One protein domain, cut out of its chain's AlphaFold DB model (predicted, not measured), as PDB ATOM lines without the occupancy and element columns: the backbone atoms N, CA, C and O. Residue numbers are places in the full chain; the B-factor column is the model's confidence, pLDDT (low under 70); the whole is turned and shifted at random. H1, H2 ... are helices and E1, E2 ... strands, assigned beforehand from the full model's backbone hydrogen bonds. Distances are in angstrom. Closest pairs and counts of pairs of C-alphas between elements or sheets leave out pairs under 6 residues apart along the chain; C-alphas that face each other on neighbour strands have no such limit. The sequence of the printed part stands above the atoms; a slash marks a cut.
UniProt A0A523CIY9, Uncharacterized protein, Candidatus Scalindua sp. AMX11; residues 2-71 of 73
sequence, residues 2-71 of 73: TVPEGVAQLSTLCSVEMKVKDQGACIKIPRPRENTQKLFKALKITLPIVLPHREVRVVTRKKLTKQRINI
ATOM      1  N   THR A   2      -9.954 -24.621  13.591       90.31
ATOM      2  CA  THR A   2     -10.439 -24.948  12.245       90.31
ATOM      3  C   THR A   2     -11.153 -23.745  11.612       90.31
ATOM      4  O   THR A   2     -11.471 -22.767  12.293       90.31
ATOM      5  N   VAL A   3     -11.399 -23.784  10.297       90.88
ATOM      6  CA  VAL A   3     -12.112 -22.696   9.595       90.88
ATOM      7  C   VAL A   3     -13.512 -22.450  10.188       90.88
ATOM      8  O   VAL A   3     -13.804 -21.295  10.507       90.88
ATOM      9  N   PRO A   4     -14.359 -23.475  10.426       92.94
ATOM     10  CA  PRO A   4     -15.680 -23.268  11.027       92.94
ATOM     11  C   PRO A   4     -15.614 -22.674  12.438       92.94
ATOM     12  O   PRO A   4     -16.384 -21.769  12.758       92.94
ATOM     13  N   GLU A   5     -14.664 -23.120  13.264       91.44
ATOM     14  CA  GLU A   5     -14.438 -22.560  14.604       91.44
ATOM     15  C   GLU A   5     -14.072 -21.074  14.545       91.44
ATOM     16  O   GLU A   5     -14.581 -20.279  15.335       91.44
ATOM     17  N   GLY A   6     -13.219 -20.683  13.594       90.00
ATOM     18  CA  GLY A   6     -12.833 -19.286  13.401       90.00
ATOM     19  C   GLY A   6     -14.015 -18.403  13.008       90.00
ATOM     20  O   GLY A   6     -14.201 -17.329  13.580       90.00
ATOM     21  N   VAL A   7     -14.859 -18.871  12.084       91.38
ATOM     22  CA  VAL A   7     -16.078 -18.152  11.677       91.38
ATOM     23  C   VAL A   7     -17.064 -18.050  12.840       91.38
ATOM     24  O   VAL A   7     -17.586 -16.965  13.102       91.38
ATOM     25  N   ALA A   8     -17.264 -19.137  13.590       91.00
ATOM     26  CA  ALA A   8     -18.113 -19.128  14.776       91.00
ATOM     27  C   ALA A   8     -17.610 -18.103  15.806       91.00
ATOM     28  O   ALA A   8     -18.394 -17.296  16.302       91.00
ATOM     29  N   GLN A   9     -16.299 -18.041  16.061       89.12
ATOM     30  CA  GLN A   9     -15.712 -17.042  16.960       89.12
ATOM     31  C   GLN A   9     -15.899 -15.605  16.463       89.12
ATOM     32  O   GLN A   9     -16.222 -14.731  17.269       89.12
ATOM     33  N   LEU A  10     -15.735 -15.340  15.165       89.88
ATOM     34  CA  LEU A  10     -15.971 -14.005  14.599       89.88
ATOM     35  C   LEU A  10     -17.444 -13.593  14.709       89.88
ATOM     36  O   LEU A  10     -17.727 -12.429  14.984       89.88
ATOM     37  N   SER A  11     -18.370 -14.547  14.578       88.31
ATOM     38  CA  SER A  11     -19.811 -14.288  14.693       88.31
ATOM     39  C   SER A  11     -20.253 -13.848  16.095       88.31
ATOM     40  O   SER A  11     -21.301 -13.229  16.240       88.31
ATOM     41  N   THR A  12     -19.438 -14.107  17.127       88.06
ATOM     42  CA  THR A  12     -19.719 -13.655  18.503       88.06
ATOM     43  C   THR A  12     -19.538 -12.149  18.706       88.06
ATOM     44  O   THR A  12     -19.948 -11.621  19.742       88.06
ATOM     45  N   LEU A  13     -18.911 -11.439  17.760       87.62
ATOM     46  CA  LEU A  13     -18.747  -9.995  17.862       87.62
ATOM     47  C   LEU A  13     -20.091  -9.299  17.610       87.62
ATOM     48  O   LEU A  13     -20.594  -9.267  16.490       87.62
ATOM     49  N   CYS A  14     -20.648  -8.695  18.655       82.62
ATOM     50  CA  CYS A  14     -21.865  -7.893  18.565       82.62
ATOM     51  C   CYS A  14     -21.538  -6.398  18.571       82.62
ATOM     52  O   CYS A  14     -20.482  -5.989  19.042       82.62
ATOM     53  N   SER A  15     -22.464  -5.576  18.084       88.06
ATOM     54  CA  SER A  15     -22.415  -4.122  18.257       88.06
ATOM     55  C   SER A  15     -23.476  -3.685  19.261       88.06
ATOM     56  O   SER A  15     -24.544  -4.292  19.326       88.06
ATOM     57  N   VAL A  16     -23.189  -2.643  20.037       87.50
ATOM     58  CA  VAL A  16     -24.099  -2.113  21.059       87.50
ATOM     59  C   VAL A  16     -24.575  -0.736  20.629       87.50
ATOM     60  O   VAL A  16     -23.763   0.159  20.405       87.50
ATOM     61  N   GLU A  17     -25.887  -0.552  20.515       88.44
ATOM     62  CA  GLU A  17     -26.462   0.776  20.318       88.44
ATOM     63  C   GLU A  17     -26.428   1.542  21.644       88.44
ATOM     64  O   GLU A  17     -26.991   1.112  22.651       88.44
ATOM     65  N   MET A  18     -25.751   2.682  21.637       87.62
ATOM     66  CA  MET A  18     -25.668   3.606  22.756       87.62
ATOM     67  C   MET A  18     -26.483   4.844  22.413       87.62
ATOM     68  O   MET A  18     -26.245   5.483  21.390       87.62
ATOM     69  N   LYS A  19     -27.425   5.202  23.283       88.38
ATOM     70  CA  LYS A  19     -28.185   6.449  23.184       88.38
ATOM     71  C   LYS A  19     -27.686   7.403  24.253       88.38
ATOM     72  O   LYS A  19     -27.705   7.067  25.436       88.38
ATOM     73  N   VAL A  20     -27.216   8.569  23.831       86.12
ATOM     74  CA  VAL A  20     -26.777   9.630  24.731       86.12
ATOM     75  C   VAL A  20     -27.907  10.641  24.817       86.12
ATOM     76  O   VAL A  20     -28.379  11.152  23.798       86.12
ATOM     77  N   LYS A  21     -28.379  10.893  26.041       86.81
ATOM     78  CA  LYS A  21     -29.480  11.823  26.289       86.81
ATOM     79  C   LYS A  21     -29.149  13.181  25.657       86.81
ATOM     80  O   LYS A  21     -28.057  13.699  25.867       86.81
ATOM     81  N   ASP A  22     -30.075  13.691  24.852       84.00
ATOM     82  CA  ASP A  22     -29.988  14.981  24.154       84.00
ATOM     83  C   ASP A  22     -28.829  15.121  23.134       84.00
ATOM     84  O   ASP A  22     -28.613  16.204  22.599       84.00
ATOM     85  N   GLN A  23     -28.097  14.039  22.820       80.69
ATOM     86  CA  GLN A  23     -26.924  14.063  21.917       80.69
ATOM     87  C   GLN A  23     -26.979  13.018  20.786       80.69
ATOM     88  O   GLN A  23     -26.061  12.930  19.971       80.69
ATOM     89  N   GLY A  24     -28.058  12.232  20.713       83.44
ATOM     90  CA  GLY A  24     -28.298  11.255  19.649       83.44
ATOM     91  C   GLY A  24     -27.848   9.832  19.991       83.44
ATOM     92  O   GLY A  24     -27.712   9.455  21.157       83.44
ATOM     93  N   ALA A  25     -27.662   9.008  18.960       86.69
ATOM     94  CA  ALA A  25     -27.281   7.603  19.091       86.69
ATOM     95  C   ALA A  25     -25.942   7.312  18.401       86.69
ATOM     96  O   ALA A  25     -25.546   7.983  17.450       86.69
ATOM     97  N   CYS A  26     -25.235   6.285  18.859       88.38
ATOM     98  CA  CYS A  26     -24.064   5.736  18.187       88.38
ATOM     99  C   CYS A  26     -24.008   4.221  18.370       88.38
ATOM    100  O   CYS A  26     -24.630   3.660  19.270       88.38
ATOM    101  N   ILE A  27     -23.272   3.537  17.499       90.44
ATOM    102  CA  ILE A  27     -23.094   2.092  17.600       90.44
ATOM    103  C   ILE A  27     -21.670   1.844  18.090       90.44
ATOM    104  O   ILE A  27     -20.700   2.075  17.373       90.44
ATOM    105  N   LYS A  28     -21.526   1.390  19.331       89.31
ATOM    106  CA  LYS A  28     -20.233   1.066  19.928       89.31
ATOM    107  C   LYS A  28     -19.874  -0.381  19.629       89.31
ATOM    108  O   LYS A  28     -20.671  -1.289  19.874       89.31
ATOM    109  N   ILE A  29     -18.656  -0.604  19.153       89.56
ATOM    110  CA  ILE A  29     -18.117  -1.955  19.011       89.56
ATOM    111  C   ILE A  29     -17.355  -2.278  20.307       89.56
ATOM    112  O   ILE A  29     -16.447  -1.535  20.688       89.56
ATOM    113  N   PRO A  30     -17.729  -3.341  21.041       86.44
ATOM    114  CA  PRO A  30     -17.015  -3.751  22.239       86.44
ATOM    115  C   PRO A  30     -15.612  -4.240  21.876       86.44
ATOM    116  O   PRO A  30     -15.373  -4.767  20.789       86.44
ATOM    117  N   ARG A  31     -14.671  -4.106  22.818       87.62
ATOM    118  CA  ARG A  31     -13.321  -4.641  22.633       87.62
ATOM    119  C   ARG A  31     -13.408  -6.171  22.492       87.62
ATOM    120  O   ARG A  31     -13.906  -6.816  23.417       87.62
ATOM    121  N   PRO A  32     -12.940  -6.766  21.377       86.88
ATOM    122  CA  PRO A  32     -13.033  -8.210  21.178       86.88
ATOM    123  C   PRO A  32     -12.221  -8.973  22.230       86.88
ATOM    124  O   PRO A  32     -11.235  -8.454  22.751       86.88
ATOM    125  N   ARG A  33     -12.594 -10.224  22.516       88.56
ATOM    126  CA  ARG A  33     -11.822 -11.116  23.402       88.56
ATOM    127  C   ARG A  33     -10.480 -11.486  22.758       88.56
ATOM    128  O   ARG A  33     -10.333 -11.384  21.542       88.56
ATOM    129  N   GLU A  34      -9.510 -11.940  23.549       88.50
ATOM    130  CA  GLU A  34      -8.133 -12.201  23.087       88.50
ATOM    131  C   GLU A  34      -8.052 -13.106  21.851       88.50
ATOM    132  O   GLU A  34      -7.339 -12.795  20.897       88.50
ATOM    133  N   ASN A  35      -8.825 -14.194  21.826       87.56
ATOM    134  CA  ASN A  35      -8.852 -15.116  20.688       87.56
ATOM    135  C   ASN A  35      -9.356 -14.424  19.415       87.56
ATOM    136  O   ASN A  35      -8.720 -14.509  18.369       87.56
ATOM    137  N   THR A  36     -10.437 -13.650  19.515       88.94
ATOM    138  CA  THR A  36     -10.983 -12.888  18.389       88.94
ATOM    139  C   THR A  36     -10.026 -11.776  17.937       88.94
ATOM    140  O   THR A  36      -9.889 -11.536  16.741       88.94
ATOM    141  N   GLN A  37      -9.297 -11.128  18.856       90.19
ATOM    142  CA  GLN A  37      -8.265 -10.141  18.498       90.19
ATOM    143  C   GLN A  37      -7.129 -10.773  17.682       90.19
ATOM    144  O   GLN A  37      -6.684 -10.184  16.696       90.19
ATOM    145  N   LYS A  38      -6.681 -11.984  18.051       91.12
ATOM    146  CA  LYS A  38      -5.676 -12.733  17.277       91.12
ATOM    147  C   LYS A  38      -6.168 -13.013  15.854       91.12
ATOM    148  O   LYS A  38      -5.384 -12.875  14.916       91.12
ATOM    149  N   LEU A  39      -7.458 -13.315  15.683       91.88
ATOM    150  CA  LEU A  39      -8.068 -13.499  14.362       91.88
ATOM    151  C   LEU A  39      -8.082 -12.217  13.538       91.88
ATOM    152  O   LEU A  39      -7.631 -12.230  12.396       91.88
ATOM    153  N   PHE A  40      -8.513 -11.097  14.116       91.38
ATOM    154  CA  PHE A  40      -8.475  -9.813  13.412       91.38
ATOM    155  C   PHE A  40      -7.052  -9.414  13.008       91.38
ATOM    156  O   PHE A  40      -6.847  -8.951  11.886       91.38
ATOM    157  N   LYS A  41      -6.056  -9.675  13.867       91.38
ATOM    158  CA  LYS A  41      -4.641  -9.431  13.555       91.38
ATOM    159  C   LYS A  41      -4.147 -10.304  12.398       91.38
ATOM    160  O   LYS A  41      -3.486  -9.788  11.502       91.38
ATOM    161  N   ALA A  42      -4.489 -11.592  12.391       91.75
ATOM    162  CA  ALA A  42      -4.145 -12.500  11.296       91.75
ATOM    163  C   ALA A  42      -4.797 -12.075   9.967       91.75
ATOM    164  O   ALA A  42      -4.156 -12.131   8.921       91.75
ATOM    165  N   LEU A  43      -6.039 -11.583  10.024       91.12
ATOM    166  CA  LEU A  43      -6.786 -11.066   8.871       91.12
ATOM    167  C   LEU A  43      -6.401  -9.630   8.476       91.12
ATOM    168  O   LEU A  43      -6.894  -9.131   7.469       91.12
ATOM    169  N   LYS A  44      -5.532  -8.963   9.249       93.06
ATOM    170  CA  LYS A  44      -5.144  -7.551   9.071       93.06
ATOM    171  C   LYS A  44      -6.341  -6.586   9.060       93.06
ATOM    172  O   LYS A  44      -6.323  -5.567   8.375       93.06
ATOM    173  N   ILE A  45      -7.379  -6.893   9.836       90.62
ATOM    174  CA  ILE A  45      -8.582  -6.066   9.976       90.62
ATOM    175  C   ILE A  45      -8.470  -5.241  11.257       90.62
ATOM    176  O   ILE A  45      -8.187  -5.775  12.328       90.62
ATOM    177  N   THR A  46      -8.747  -3.942  11.156       89.25
ATOM    178  CA  THR A  46      -8.847  -3.045  12.315       89.25
ATOM    179  C   THR A  46     -10.302  -2.649  12.513       89.25
ATOM    180  O   THR A  46     -10.938  -2.142  11.591       89.25
ATOM    181  N   LEU A  47     -10.842  -2.896  13.706       86.88
ATOM    182  CA  LEU A  47     -12.214  -2.519  14.037       86.88
ATOM    183  C   LEU A  47     -12.278  -1.057  14.492       86.88
ATOM    184  O   LEU A  47     -11.433  -0.637  15.287       86.88
ATOM    185  N   PRO A  48     -13.291  -0.289  14.052       89.00
ATOM    186  CA  PRO A  48     -13.527   1.035  14.597       89.00
ATOM    187  C   PRO A  48     -14.042   0.933  16.037       89.00
ATOM    188  O   PRO A  48     -14.689  -0.038  16.421       89.00
ATOM    189  N   ILE A  49     -13.775   1.960  16.841       87.81
ATOM    190  CA  ILE A  49     -14.248   2.023  18.235       87.81
ATOM    191  C   ILE A  49     -15.754   2.335  18.270       87.81
ATOM    192  O   ILE A  49     -16.499   1.828  19.111       87.81
ATOM    193  N   VAL A  50     -16.208   3.164  17.327       89.38
ATOM    194  CA  VAL A  50     -17.596   3.603  17.186       89.38
ATOM    195  C   VAL A  50     -17.949   3.645  15.704       89.38
ATOM    196  O   VAL A  50     -17.162   4.103  14.877       89.38
ATOM    197  N   LEU A  51     -19.150   3.184  15.377       87.25
ATOM    198  CA  LEU A  51     -19.805   3.397  14.100       87.25
ATOM    199  C   LEU A  51     -20.808   4.554  14.251       87.25
ATOM    200  O   LEU A  51     -21.599   4.562  15.205       87.25
ATOM    201  N   PRO A  52     -20.798   5.535  13.333       83.25
ATOM    202  CA  PRO A  52     -21.744   6.639  13.379       83.25
ATOM    203  C   PRO A  52     -23.159   6.105  13.145       83.25
ATOM    204  O   PRO A  52     -23.405   5.373  12.183       83.25
ATOM    205  N   HIS A  53     -24.098   6.478  14.012       82.44
ATOM    206  CA  HIS A  53     -25.505   6.214  13.747       82.44
ATOM    207  C   HIS A  53     -25.981   7.143  12.632       82.44
ATOM    208  O   HIS A  53     -25.710   8.343  12.645       82.44
ATOM    209  N   ARG A  54     -26.696   6.586  11.656       79.38
ATOM    210  CA  ARG A  54     -27.393   7.359  10.634       79.38
ATOM    211  C   ARG A  54     -28.867   7.000  10.704       79.38
ATOM    212  O   ARG A  54     -29.217   5.847  10.462       79.38
ATOM    213  N   GLU A  55     -29.719   7.988  10.958       75.19
ATOM    214  CA  GLU A  55     -31.180   7.850  10.905       75.19
ATOM    215  C   GLU A  55     -31.668   7.801   9.449       75.19
ATOM    216  O   GLU A  55     -32.433   8.636   8.970       75.19
ATOM    217  N   VAL A  56     -31.172   6.828   8.685       82.94
ATOM    218  CA  VAL A  56     -31.550   6.655   7.283       82.94
ATOM    219  C   VAL A  56     -32.700   5.668   7.207       82.94
ATOM    220  O   VAL A  56     -32.638   4.557   7.737       82.94
ATOM    221  N   ARG A  57     -33.754   6.051   6.486       81.31
ATOM    222  CA  ARG A  57     -34.892   5.172   6.216       81.31
ATOM    223  C   ARG A  57     -34.453   4.005   5.329       81.31
ATOM    224  O   ARG A  57     -34.416   4.117   4.105       81.31
ATOM    225  N   VAL A  58     -34.165   2.859   5.942       82.12
ATOM    226  CA  VAL A  58     -33.832   1.635   5.206       82.12
ATOM    227  C   VAL A  58     -35.102   1.048   4.590       82.12
ATOM    228  O   VAL A  58     -36.002   0.548   5.273       82.12
ATOM    229  N   VAL A  59     -35.174   1.094   3.264       86.31
ATOM    230  CA  VAL A  59     -36.237   0.476   2.467       86.31
ATOM    231  C   VAL A  59     -35.670  -0.689   1.669       86.31
ATOM    232  O   VAL A  59     -34.536  -0.659   1.206       86.31
ATOM    233  N   THR A  60     -36.469  -1.736   1.490       88.75
ATOM    234  CA  THR A  60     -36.116  -2.835   0.585       88.75
ATOM    235  C   THR A  60     -36.812  -2.634  -0.753       88.75
ATOM    236  O   THR A  60     -37.885  -2.028  -0.810       88.75
ATOM    237  N   ARG A  61     -36.260  -3.208  -1.831       87.50
ATOM    238  CA  ARG A  61     -36.906  -3.198  -3.156       87.50
ATOM    239  C   ARG A  61     -38.370  -3.657  -3.073       87.50
ATOM    240  O   ARG A  61     -39.248  -2.995  -3.608       87.50
ATOM    241  N   LYS A  62     -38.642  -4.724  -2.309       89.69
ATOM    242  CA  LYS A  62     -40.004  -5.230  -2.061       89.69
ATOM    243  C   LYS A  62     -40.903  -4.202  -1.353       89.69
ATOM    244  O   LYS A  62     -42.055  -4.045  -1.750       89.69
ATOM    245  N   LYS A  63     -40.399  -3.504  -0.322       86.50
ATOM    246  CA  LYS A  63     -41.149  -2.443   0.386       86.50
ATOM    247  C   LYS A  63     -41.477  -1.270  -0.548       86.50
ATOM    248  O   LYS A  63     -42.608  -0.797  -0.532       86.50
ATOM    249  N   LEU A  64     -40.529  -0.861  -1.396       88.12
ATOM    250  CA  LEU A  64     -40.722   0.222  -2.368       88.12
ATOM    251  C   LEU A  64     -41.782  -0.113  -3.422       88.12
ATOM    252  O   LEU A  64     -42.650   0.714  -3.689       88.12
ATOM    253  N   THR A  65     -41.749  -1.321  -3.995       89.06
ATOM    254  CA  THR A  65     -42.743  -1.740  -4.996       89.06
ATOM    255  C   THR A  65     -44.161  -1.719  -4.422       89.06
ATOM    256  O   THR A  65     -45.059  -1.172  -5.056       89.06
ATOM    257  N   LYS A  66     -44.364  -2.231  -3.198       85.62
ATOM    258  CA  LYS A  66     -45.676  -2.193  -2.524       85.62
ATOM    259  C   LYS A  66     -46.173  -0.763  -2.286       85.62
ATOM    260  O   LYS A  66     -47.340  -0.482  -2.527       85.62
ATOM    261  N   GLN A  67     -45.293   0.136  -1.842       84.44
ATOM    262  CA  GLN A  67     -45.653   1.536  -1.596       84.44
ATOM    263  C   GLN A  67     -46.033   2.272  -2.886       84.44
ATOM    264  O   GLN A  67     -47.013   3.003  -2.882       84.44
ATOM    265  N   ARG A  68     -45.326   2.039  -4.001       84.19
ATOM    266  CA  ARG A  68     -45.665   2.648  -5.301       84.19
ATOM    267  C   ARG A  68     -47.025   2.194  -5.834       84.19
ATOM    268  O   ARG A  68     -47.764   3.016  -6.353       84.19
ATOM    269  N   ILE A  69     -47.361   0.911  -5.681       78.75
ATOM    270  CA  ILE A  69     -48.652   0.365  -6.130       78.75
ATOM    271  C   ILE A  69     -49.810   0.917  -5.288       78.75
ATOM    272  O   ILE A  69     -50.857   1.231  -5.839       78.75
ATOM    273  N   ASN A  70     -49.626   1.066  -3.973       67.38
ATOM    274  CA  ASN A  70     -50.666   1.603  -3.089       67.38
ATOM    275  C   ASN A  70     -50.915   3.111  -3.250       67.38
ATOM    276  O   ASN A  70     -51.959   3.566  -2.818       67.38
ATOM    277  N   ILE A  71     -49.983   3.878  -3.829       67.88
ATOM    278  CA  ILE A  71     -50.175   5.315  -4.117       67.88
ATOM    279  C   ILE A  71     -50.966   5.528  -5.424       67.88
ATOM    280  O   ILE A  71     -51.509   6.601  -5.649       67.88
TER     281      ILE A  71
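What this domain is: This is residues 2 to 71 of the 73 residues of an uncharacterized protein of Candidatus Scalindua sp. AMX11 (UniProt A0A523CIY9). This is a thin, drawn-out model: a small wall of three strands, E1 to E3, with no helix on either face, stands between a pair of short helices, H1 and H2, that touch each other, and an arm, residues 56 to 71, that sticks out and ends in the helix H3. The printed part has 70 residues with three named helices and three named strands, in the order H1, E1, E2, H2, E3, H3. The sheet runs E1, E2, E3, all antiparallel, and the class is mixed, helices and strands. The whole is extended and flat, with a radius of gyration of the C-alphas of 17.9 A and spans of 52 by 36 by 17 A.

Where its parts are: Find C-alpha 3 at (-12.112, -22.696, 9.595); from there H1, residues 3 to 11, runs 12.5 A. Next look at residues 16 to 20, the strand E1, 12.6 A long, and at residues 24 to 28, the strand E2, 13.0 A long. Residues 34 to 42 are H2, 12.5 A long, which begins with C-alpha 34 at (-8.133, -12.201, 23.087). E3 is short, residues 50 to 52. H3, residues 61 to 71, is the longest helix and runs 15.8 A to C-alpha 71 at (-50.175, 5.315, -4.117).

How they stand to each other: Begin at H1, which touches H2: their closest C-alphas, those of Leu 10 and Thr 36, are 6.4 A apart. The two run opposite ways at a steep tilt of 68 degrees, only just short of about perpendicular. Go on to E1 and E2, a hairpin of antiparallel strands at 151 degrees; N 18 and O 26 are 2.8 A apart, within hydrogen-bond range, as are N 26 and O 18, 2.8 A. On the other side of E2 is E3, antiparallel to it at 139 degrees, with N 51 and O 27 within hydrogen-bond range at 2.8 A. E1 and E3 are the edge strands. H1, H2 and H3 are not on the sheet, and H3 is apart from both H1 and H2. In H1, H2 and H3 every O i to N i+4 pair is within hydrogen-bond range.

The domain as a whole: Look at Glu 34 and Ile 71 for the two C-alphas farthest apart, 53.1 A. Residues 56 to 71, of which 61 to 71 belong to H3, stand free; without them the body spans 46 by 19 by 18 A. The printed part has no cut and no long link. The mean pLDDT of the printed part is 86.9, and residues 70 to 71 are under 70.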